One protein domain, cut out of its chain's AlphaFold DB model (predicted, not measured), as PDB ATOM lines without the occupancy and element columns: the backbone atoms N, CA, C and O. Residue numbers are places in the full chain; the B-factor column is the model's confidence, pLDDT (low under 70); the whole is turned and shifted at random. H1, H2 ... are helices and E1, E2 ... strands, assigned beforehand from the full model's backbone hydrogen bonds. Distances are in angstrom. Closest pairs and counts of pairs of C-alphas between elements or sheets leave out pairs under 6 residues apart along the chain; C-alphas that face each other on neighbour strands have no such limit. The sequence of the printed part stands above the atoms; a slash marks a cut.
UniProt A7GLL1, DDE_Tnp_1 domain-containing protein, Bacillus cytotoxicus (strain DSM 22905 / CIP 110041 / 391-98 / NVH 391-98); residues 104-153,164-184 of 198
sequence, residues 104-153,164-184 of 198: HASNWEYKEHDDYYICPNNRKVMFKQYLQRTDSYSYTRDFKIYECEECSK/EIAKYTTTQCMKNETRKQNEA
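AT A GLANCE: This is residues 104 to 153 and 164 to 184 of the 198 residues of the protein "DDE_Tnp_1 domain-containing protein" of Bacillus cytotoxicus (strain DSM 22905 / CIP 110041 / 391-98 / NVH 391-98) (UniProt A7GLL1). A long two-strand hairpin, E3 and E4, makes the middle of a curled, strongly twisted sheet, with the short strands E2 and E1 following beyond E3 and short E5 beside E4; from H1, residues 173 to 184 stick out as a free arm. The printed part has 71 residues, with five named strands and then one named helix. The sheet runs E1 E2 E3 E4 E5, antiparallel throughout, and the class is mixed, helices and strands. The whole is loose, with a radius of gyration of the C-alphas of 14.4 A, and spans 42 by 34 by 21 A.

IN THESE COORDINATES: Find C-alpha 109 at (30.728, 52.932, -8.835), where E1, residues 109 to 111, begins. E2 is residues 116 to 118. E3, residues 124 to 134, covers 29.0 A and bends by 55 degrees at residue 129. E4, residues 140 to 148, covers 25.7 A from C-alpha 140 at (16.184, 43.484, 12.606). E5 is residues 165 to 167. H1, residues 169 to 184, runs 23.4 A to C-alpha 184 at (7.427, 44.559, -17.454).

HOW THE PARTS SIT: E1 to E4 form a meander, each strand the antiparallel neighbour of the one before. Look for N 118 and O 109, 2.9 A, between E1 and E2; N 125 and O 117, 2.8 A, between E2 and E3; N 131 and O 143, 2.8 A, in the hairpin E3 and E4. Edge strand E5 is antiparallel to E4, with N 144 and O 167 at 2.9 A. H1 only grazes the sheet with residues 169 to 171; its closest C-alpha pair with E4 is Lys 144 and Thr 169, 7.3 A. In H1, 11 of 12 O i to N i+4 pairs are within hydrogen-bond range.

THE WHOLE: The farthest C-alphas, of Lys 153 and Ala 184, are 47.0 A apart. Residues 154 to 163 are not printed; C-alphas 153 and 164 stand 17.0 A apart across this cut. The links printed whole are tight. Confidence is under 70 at residues 149 to 153, 164 to 179, 181 to 182 and 184.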
ATOM      1  N   HIS A 104      25.091  61.019  -2.957       78.69
ATOM      2  CA  HIS A 104      24.410  59.732  -2.897       78.69
ATOM      3  C   HIS A 104      25.374  58.588  -3.218       78.69
ATOM      4  O   HIS A 104      25.827  58.439  -4.347       78.69
ATOM      5  N   ALA A 105      25.656  57.751  -2.218       76.94
ATOM      6  CA  ALA A 105      26.516  56.575  -2.371       76.94
ATOM      7  C   ALA A 105      25.939  55.507  -3.321       76.94
ATOM      8  O   ALA A 105      26.669  54.641  -3.788       76.94
ATOM      9  N   SER A 106      24.636  55.557  -3.615       77.19
ATOM     10  CA  SER A 106      23.996  54.728  -4.643       77.19
ATOM     11  C   SER A 106      24.460  55.069  -6.061       77.19
ATOM     12  O   SER A 106      24.448  54.186  -6.906       77.19
ATOM     13  N   ASN A 107      24.899  56.310  -6.306       83.44
ATOM     14  CA  ASN A 107      25.420  56.748  -7.605       83.44
ATOM     15  C   ASN A 107      26.916  56.440  -7.775       83.44
ATOM     16  O   ASN A 107      27.492  56.746  -8.816       83.44
ATOM     17  N   TRP A 108      27.576  55.923  -6.737       84.62
ATOM     18  CA  TRP A 108      29.001  55.612  -6.788       84.62
ATOM     19  C   TRP A 108      29.225  54.284  -7.490       84.62
ATOM     20  O   TRP A 108      28.421  53.359  -7.366       84.62
ATOM     21  N   GLU A 109      30.347  54.179  -8.193       85.12
ATOM     22  CA  GLU A 109      30.728  52.932  -8.835       85.12
ATOM     23  C   GLU A 109      31.030  51.874  -7.769       85.12
ATOM     24  O   GLU A 109      31.803  52.109  -6.835       85.12
ATOM     25  N   TYR A 110      30.398  50.712  -7.910       85.75
ATOM     26  CA  TYR A 110      30.618  49.549  -7.063       85.75
ATOM     27  C   TYR A 110      31.353  48.477  -7.851       85.75
ATOM     28  O   TYR A 110      30.918  48.103  -8.941       85.75
ATOM     29  N   LYS A 111      32.454  47.967  -7.302       86.44
ATOM     30  CA  LYS A 111      33.166  46.817  -7.857       86.44
ATOM     31  C   LYS A 111      32.758  45.577  -7.074       86.44
ATOM     32  O   LYS A 111      33.208  45.386  -5.952       86.44
ATOM     33  N   GLU A 112      31.898  44.753  -7.672       84.00
ATOM     34  CA  GLU A 112      31.338  43.556  -7.026       84.00
ATOM     35  C   GLU A 112      32.403  42.508  -6.687       84.00
ATOM     36  O   GLU A 112      32.371  41.958  -5.593       84.00
ATOM     37  N   HIS A 113      33.364  42.277  -7.591       83.75
ATOM     38  CA  HIS A 113      34.408  41.256  -7.424       83.75
ATOM     39  C   HIS A 113      35.274  41.480  -6.176       83.75
ATOM     40  O   HIS A 113      35.600  40.540  -5.460       83.75
ATOM     41  N   ASP A 114      35.621  42.738  -5.913       83.56
ATOM     42  CA  ASP A 114      36.522  43.124  -4.825       83.56
ATOM     43  C   ASP A 114      35.777  43.767  -3.637       83.56
ATOM     44  O   ASP A 114      36.411  44.210  -2.680       83.56
ATOM     45  N   ASP A 115      34.444  43.867  -3.717       86.75
ATOM     46  CA  ASP A 115      33.554  44.392  -2.676       86.75
ATOM     47  C   ASP A 115      33.952  45.781  -2.132       86.75
ATOM     48  O   ASP A 115      34.126  45.996  -0.927       86.75
ATOM     49  N   TYR A 116      34.085  46.768  -3.026       84.44
ATOM     50  CA  TYR A 116      34.353  48.158  -2.635       84.44
ATOM     51  C   TYR A 116      33.646  49.193  -3.512       84.44
ATOM     52  O   TYR A 116      33.324  48.956  -4.678       84.44
ATOM     53  N   TYR A 117      33.453  50.390  -2.951       85.00
ATOM     54  CA  TYR A 117      32.990  51.566  -3.696       85.00
ATOM     55  C   TYR A 117      34.153  52.445  -4.121       85.00
ATOM     56  O   TYR A 117      35.132  52.593  -3.389       85.00
ATOM     57  N   ILE A 118      34.005  53.108  -5.261       83.94
ATOM     58  CA  ILE A 118      34.879  54.204  -5.665       83.94
ATOM     59  C   ILE A 118      34.177  55.504  -5.295       83.94
ATOM     60  O   ILE A 118      33.116  55.842  -5.821       83.94
ATOM     61  N   CYS A 119      34.750  56.234  -4.340       80.44
ATOM     62  CA  CYS A 119      34.212  57.530  -3.960       80.44
ATOM     63  C   CYS A 119      34.481  58.580  -5.060       80.44
ATOM     64  O   CYS A 119      35.379  58.402  -5.880       80.44
ATOM     65  N   PRO A 120      33.802  59.738  -5.022       78.62
ATOM     66  CA  PRO A 120      33.960  60.813  -6.010       78.62
ATOM     67  C   PRO A 120      35.375  61.397  -6.111       78.62
ATOM     68  O   PRO A 120      35.704  62.057  -7.087       78.62
ATOM     69  N   ASN A 121      36.210  61.158  -5.098       80.38
ATOM     70  CA  ASN A 121      37.620  61.543  -5.084       80.38
ATOM     71  C   ASN A 121      38.538  60.407  -5.586       80.38
ATOM     72  O   ASN A 121      39.722  60.402  -5.253       80.38
ATOM     73  N   ASN A 122      37.999  59.418  -6.309       81.44
ATOM     74  CA  ASN A 122      38.691  58.230  -6.827       81.44
ATOM     75  C   ASN A 122      39.426  57.397  -5.763       81.44
ATOM     76  O   ASN A 122      40.453  56.779  -6.037       81.44
ATOM     77  N   ARG A 123      38.903  57.362  -4.532       82.12
ATOM     78  CA  ARG A 123      39.430  56.504  -3.455       82.12
ATOM     79  C   ARG A 123      38.531  55.306  -3.224       82.12
ATOM     80  O   ARG A 123      37.308  55.435  -3.319       82.12
ATOM     81  N   LYS A 124      39.147  54.188  -2.853       85.00
ATOM     82  CA  LYS A 124      38.440  52.976  -2.453       85.00
ATOM     83  C   LYS A 124      37.774  53.180  -1.091       85.00
ATOM     84  O   LYS A 124      38.348  53.774  -0.175       85.00
ATOM     85  N   VAL A 125      36.540  52.714  -0.982       85.38
ATOM     86  CA  VAL A 125      35.779  52.622   0.261       85.38
ATOM     87  C   VAL A 125      35.537  51.140   0.488       85.38
ATOM     88  O   VAL A 125      34.709  50.531  -0.194       85.38
ATOM     89  N   MET A 126      36.322  50.571   1.393       84.50
ATOM     90  CA  MET A 126      36.380  49.136   1.631       84.50
ATOM     91  C   MET A 126      35.303  48.724   2.630       84.50
ATOM     92  O   MET A 126      34.858  49.524   3.461       84.50
ATOM     93  N   PHE A 127      34.878  47.467   2.542       87.12
ATOM     94  CA  PHE A 127      34.047  46.863   3.572       87.12
ATOM     95  C   PHE A 127      34.762  46.910   4.929       87.12
ATOM     96  O   PHE A 127      35.951  46.614   5.030       87.12
ATOM     97  N   LYS A 128      34.024  47.288   5.974       85.88
ATOM     98  CA  LYS A 128      34.527  47.362   7.347       85.88
ATOM     99  C   LYS A 128      33.947  46.258   8.217       85.88
ATOM    100  O   LYS A 128      34.693  45.515   8.842       85.88
ATOM    101  N   GLN A 129      32.620  46.207   8.317       83.69
ATOM    102  CA  GLN A 129      31.924  45.273   9.200       83.69
ATOM    103  C   GLN A 129      30.443  45.150   8.846       83.69
ATOM    104  O   GLN A 129      29.854  46.052   8.238       83.69
ATOM    105  N   TYR A 130      29.836  44.052   9.289       86.88
ATOM    106  CA  TYR A 130      28.386  43.932   9.369       86.88
ATOM    107  C   TYR A 130      27.879  44.588  10.654       86.88
ATOM    108  O   TYR A 130      28.528  44.528  11.697       86.88
ATOM    109  N   LEU A 131      26.721  45.229  10.575       86.19
ATOM    110  CA  LEU A 131      26.032  45.819  11.713       86.19
ATOM    111  C   LEU A 131      24.571  45.397  11.664       86.19
ATOM    112  O   LEU A 131      23.938  45.534  10.625       86.19
ATOM    113  N   GLN A 132      24.023  44.957  12.789       85.56
ATOM    114  CA  GLN A 132      22.589  44.714  12.910       85.56
ATOM    115  C   GLN A 132      21.941  45.880  13.647       85.56
ATOM    116  O   GLN A 132      22.481  46.376  14.640       85.56
ATOM    117  N   ARG A 133      20.785  46.347  13.170       83.00
ATOM    118  CA  ARG A 133      19.950  47.284  13.935       83.00
ATOM    119  C   ARG A 133      18.522  46.794  13.977       83.00
ATOM    120  O   ARG A 133      17.929  46.518  12.936       83.00
ATOM    121  N   THR A 134      17.975  46.770  15.180       85.88
ATOM    122  CA  THR A 134      16.570  46.468  15.419       85.88
ATOM    123  C   THR A 134      15.797  47.774  15.527       85.88
ATOM    124  O   THR A 134      16.189  48.687  16.253       85.88
ATOM    125  N   ASP A 135      14.729  47.884  14.746       80.81
ATOM    126  CA  ASP A 135      13.807  49.016  14.797       80.81
ATOM    127  C   ASP A 135      12.958  48.973  16.081       80.81
ATOM    128  O   ASP A 135      12.868  47.939  16.743       80.81
ATOM    129  N   SER A 136      12.233  50.048  16.397       79.00
ATOM    130  CA  SER A 136      11.302  50.092  17.543       79.00
ATOM    131  C   SER A 136      10.136  49.098  17.441       79.00
ATOM    132  O   SER A 136       9.321  48.997  18.349       79.00
ATOM    133  N   TYR A 137      10.041  48.389  16.320       74.00
ATOM    134  CA  TYR A 137       9.010  47.406  16.002       74.00
ATOM    135  C   TYR A 137       9.590  46.000  15.844       74.00
ATOM    136  O   TYR A 137       9.025  45.178  15.130       74.00
ATOM    137  N   SER A 138      10.746  45.752  16.463       81.31
ATOM    138  CA  SER A 138      11.393  44.438  16.534       81.31
ATOM    139  C   SER A 138      11.825  43.840  15.191       81.31
ATOM    140  O   SER A 138      12.167  42.667  15.129       81.31
ATOM    141  N   TYR A 139      11.858  44.637  14.119       81.12
ATOM    142  CA  TYR A 139      12.420  44.212  12.839       81.12
ATOM    143  C   TYR A 139      13.928  44.474  12.816       81.12
ATOM    144  O   TYR A 139      14.358  45.630  12.930       81.12
ATOM    145  N   THR A 140      14.721  43.414  12.678       82.56
ATOM    146  CA  THR A 140      16.184  43.484  12.606       82.56
ATOM    147  C   THR A 140      16.637  43.568  11.156       82.56
ATOM    148  O   THR A 140      16.221  42.778  10.317       82.56
ATOM    149  N   ARG A 141      17.491  44.552  10.864       81.00
ATOM    150  CA  ARG A 141      18.094  44.760   9.544       81.00
ATOM    151  C   ARG A 141      19.595  44.557   9.618       81.00
ATOM    152  O   ARG A 141      20.237  45.095  10.526       81.00
ATOM    153  N   ASP A 142      20.129  43.882   8.609       82.00
ATOM    154  CA  ASP A 142      21.562  43.697   8.418       82.00
ATOM    155  C   ASP A 142      22.124  44.780   7.500       82.00
ATOM    156  O   ASP A 142      21.644  45.027   6.390       82.00
ATOM    157  N   PHE A 143      23.172  45.438   7.974       81.31
ATOM    158  CA  PHE A 143      23.855  46.509   7.274       81.31
ATOM    159  C   PHE A 143      25.280  46.095   6.976       81.31
ATOM    160  O   PHE A 143      26.034  45.703   7.865       81.31
ATOM    161  N   LYS A 144      25.683  46.293   5.729       83.69
ATOM    162  CA  LYS A 144      27.073  46.215   5.313       83.69
ATOM    163  C   LYS A 144      27.678  47.613   5.367       83.69
ATOM    164  O   LYS A 144      27.251  48.495   4.615       83.69
ATOM    165  N   ILE A 145      28.604  47.838   6.299       83.50
ATOM    166  CA  ILE A 145      29.237  49.141   6.517       83.50
ATOM    167  C   ILE A 145      30.534  49.221   5.721       83.50
ATOM    168  O   ILE A 145      31.407  48.365   5.863       83.50
ATOM    169  N   TYR A 146      30.675  50.289   4.940       83.69
ATOM    170  CA  TYR A 146      31.897  50.615   4.211       83.69
ATOM    171  C   TYR A 146      32.526  51.894   4.772       83.69
ATOM    172  O   TYR A 146      31.814  52.863   5.056       83.69
ATOM    173  N   GLU A 147      33.851  51.908   4.910       80.88
ATOM    174  CA  GLU A 147      34.626  53.069   5.358       80.88
ATOM    175  C   GLU A 147      35.774  53.366   4.383       80.88
ATOM    176  O   GLU A 147      36.341  52.483   3.742       80.88
ATOM    177  N   CYS A 148      36.096  54.650   4.233       80.50
ATOM    178  CA  CYS A 148      37.244  55.089   3.452       80.50
ATOM    179  C   CYS A 148      38.455  55.224   4.377       80.50
ATOM    180  O   CYS A 148      38.370  55.939   5.377       80.50
ATOM    181  N   GLU A 149      39.568  54.585   4.019       69.25
ATOM    182  CA  GLU A 149      40.781  54.488   4.846       69.25
ATOM    183  C   GLU A 149      41.359  55.860   5.226       69.25
ATOM    184  O   GLU A 149      41.810  56.060   6.350       69.25
ATOM    185  N   GLU A 150      41.268  56.853   4.335       62.34
ATOM    186  CA  GLU A 150      41.841  58.174   4.580       62.34
ATOM    187  C   GLU A 150      40.954  59.293   4.025       62.34
ATOM    188  O   GLU A 150      41.135  59.761   2.906       62.34
ATOM    189  N   CYS A 151      39.997  59.795   4.806       60.81
ATOM    190  CA  CYS A 151      39.285  61.046   4.483       60.81
ATOM    191  C   CYS A 151      39.691  62.241   5.373       60.81
ATOM    192  O   CYS A 151      39.062  63.294   5.303       60.81
ATOM    193  N   SER A 152      40.757  62.124   6.174       50.75
ATOM    194  CA  SER A 152      41.089  63.075   7.255       50.75
ATOM    195  C   SER A 152      41.548  64.487   6.850       50.75
ATOM    196  O   SER A 152      41.679  65.330   7.732       50.75
ATOM    197  N   LYS A 153      41.810  64.798   5.571       45.47
ATOM    198  CA  LYS A 153      42.516  66.049   5.194       45.47
ATOM    199  C   LYS A 153      41.849  66.928   4.127       45.47
ATOM    200  O   LYS A 153      42.529  67.760   3.538       45.47
ATOM    201  N   GLU A 164      30.187  56.419   6.782       52.12
ATOM    202  CA  GLU A 164      29.733  55.040   6.893       52.12
ATOM    203  C   GLU A 164      28.632  54.868   5.848       52.12
ATOM    204  O   GLU A 164      27.533  55.414   5.978       52.12
ATOM    205  N   ILE A 165      28.958  54.197   4.746       59.03
ATOM    206  CA  ILE A 165      27.943  53.807   3.774       59.03
ATOM    207  C   ILE A 165      27.343  52.530   4.322       59.03
ATOM    208  O   ILE A 165      28.001  51.494   4.338       59.03
ATOM    209  N   ALA A 166      26.108  52.622   4.789       56.62
ATOM    210  CA  ALA A 166      25.349  51.457   5.182       56.62
ATOM    211  C   ALA A 166      24.549  50.991   3.964       56.62
ATOM    212  O   ALA A 166      23.671  51.711   3.477       56.62
ATOM    213  N   LYS A 167      24.892  49.819   3.432       58.25
ATOM    214  CA  LYS A 167      24.121  49.171   2.374       58.25
ATOM    215  C   LYS A 167      23.369  47.979   2.919       58.25
ATOM    216  O   LYS A 167      23.924  47.170   3.652       58.25
ATOM    217  N   TYR A 168      22.112  47.894   2.513       57.34
ATOM    218  CA  TYR A 168      21.270  46.736   2.735       57.34
ATOM    219  C   TYR A 168      21.416  45.810   1.534       57.34
ATOM    220  O   TYR A 168      21.128  46.217   0.404       57.34
ATOM    221  N   THR A 169      21.887  44.593   1.772       53.28
ATOM    222  CA  THR A 169      22.083  43.596   0.714       53.28
ATOM    223  C   THR A 169      20.734  43.178   0.123       53.28
ATOM    224  O   THR A 169      20.557  43.198  -1.094       53.28
ATOM    225  N   THR A 170      19.743  42.928   0.982       51.69
ATOM    226  CA  THR A 170      18.419  42.422   0.592       51.69
ATOM    227  C   THR A 170      17.541  43.510  -0.027       51.69
ATOM    228  O   THR A 170      16.989  43.313  -1.107       51.69
ATOM    229  N   THR A 171      17.484  44.719   0.554       56.47
ATOM    230  CA  THR A 171      16.618  45.785   0.013       56.47
ATOM    231  C   THR A 171      16.953  46.171  -1.432       56.47
ATOM    232  O   THR A 171      16.054  46.513  -2.195       56.47
ATOM    233  N   GLN A 172      18.235  46.203  -1.813       59.25
ATOM    234  CA  GLN A 172      18.648  46.610  -3.163       59.25
ATOM    235  C   GLN A 172      18.273  45.560  -4.213       59.25
ATOM    236  O   GLN A 172      17.772  45.926  -5.276       59.25
ATOM    237  N   CYS A 173      18.457  44.274  -3.900       55.41
ATOM    238  CA  CYS A 173      18.054  43.176  -4.778       55.41
ATOM    239  C   CYS A 173      16.541  43.209  -5.024       55.41
ATOM    240  O   CYS A 173      16.103  43.320  -6.169       55.41
ATOM    241  N   MET A 174      15.765  43.287  -3.940       60.94
ATOM    242  CA  MET A 174      14.303  43.324  -3.988       60.94
ATOM    243  C   MET A 174      13.787  44.557  -4.729       60.94
ATOM    244  O   MET A 174      12.942  44.448  -5.605       60.94
ATOM    245  N   LYS A 175      14.353  45.745  -4.472       65.31
ATOM    246  CA  LYS A 175      13.987  46.970  -5.207       65.31
ATOM    247  C   LYS A 175      14.221  46.842  -6.710       65.31
ATOM    248  O   LYS A 175      13.382  47.295  -7.486       65.31
ATOM    249  N   ASN A 176      15.354  46.273  -7.117       65.94
ATOM    250  CA  ASN A 176      15.686  46.091  -8.527       65.94
ATOM    251  C   ASN A 176      14.766  45.066  -9.191       65.94
ATOM    252  O   ASN A 176      14.349  45.266 -10.330       65.94
ATOM    253  N   GLU A 177      14.422  43.995  -8.485       66.56
ATOM    254  CA  GLU A 177      13.490  42.988  -8.971       66.56
ATOM    255  C   GLU A 177      12.073  43.543  -9.105       66.56
ATOM    256  O   GLU A 177      11.494  43.485 -10.190       66.56
ATOM    257  N   THR A 178      11.557  44.212  -8.074       62.31
ATOM    258  CA  THR A 178      10.254  44.880  -8.127       62.31
ATOM    259  C   THR A 178      10.216  45.951  -9.216       62.31
ATOM    260  O   THR A 178       9.208  46.113  -9.899       62.31
ATOM    261  N   ARG A 179      11.324  46.669  -9.447       69.69
ATOM    262  CA  ARG A 179      11.447  47.620 -10.560       69.69
ATOM    263  C   ARG A 179      11.307  46.921 -11.913       69.69
ATOM    264  O   ARG A 179      10.501  47.370 -12.723       69.69
ATOM    265  N   LYS A 180      12.026  45.817 -12.142       71.94
ATOM    266  CA  LYS A 180      11.912  45.020 -13.377       71.94
ATOM    267  C   LYS A 180      10.493  44.488 -13.575       71.94
ATOM    268  O   LYS A 180       9.971  44.549 -14.684       71.94
ATOM    269  N   GLN A 181       9.857  44.006 -12.508       69.12
ATOM    270  CA  GLN A 181       8.479  43.519 -12.553       69.12
ATOM    271  C   GLN A 181       7.504  44.658 -12.901       69.12
ATOM    272  O   GLN A 181       6.717  44.524 -13.835       69.12
ATOM    273  N   ASN A 182       7.602  45.814 -12.245       68.44
ATOM    274  CA  ASN A 182       6.758  46.978 -12.538       68.44
ATOM    275  C   ASN A 182       6.957  47.515 -13.969       68.44
ATOM    276  O   ASN A 182       5.983  47.900 -14.619       68.44
ATOM    277  N   GLU A 183       8.197  47.527 -14.472       72.00
ATOM    278  CA  GLU A 183       8.521  47.905 -15.854       72.00
ATOM    279  C   GLU A 183       7.922  46.911 -16.866       72.00
ATOM    280  O   GLU A 183       7.321  47.340 -17.853       72.00
ATOM    281  N   ALA A 184       8.002  45.602 -16.600       67.62
ATOM    282  CA  ALA A 184       7.427  44.559 -17.454       67.62
ATOM    283  C   ALA A 184       5.890  44.620 -17.539       67.62
ATOM    284  O   ALA A 184       5.321  44.320 -18.586       67.62
TER     285      ALA A 184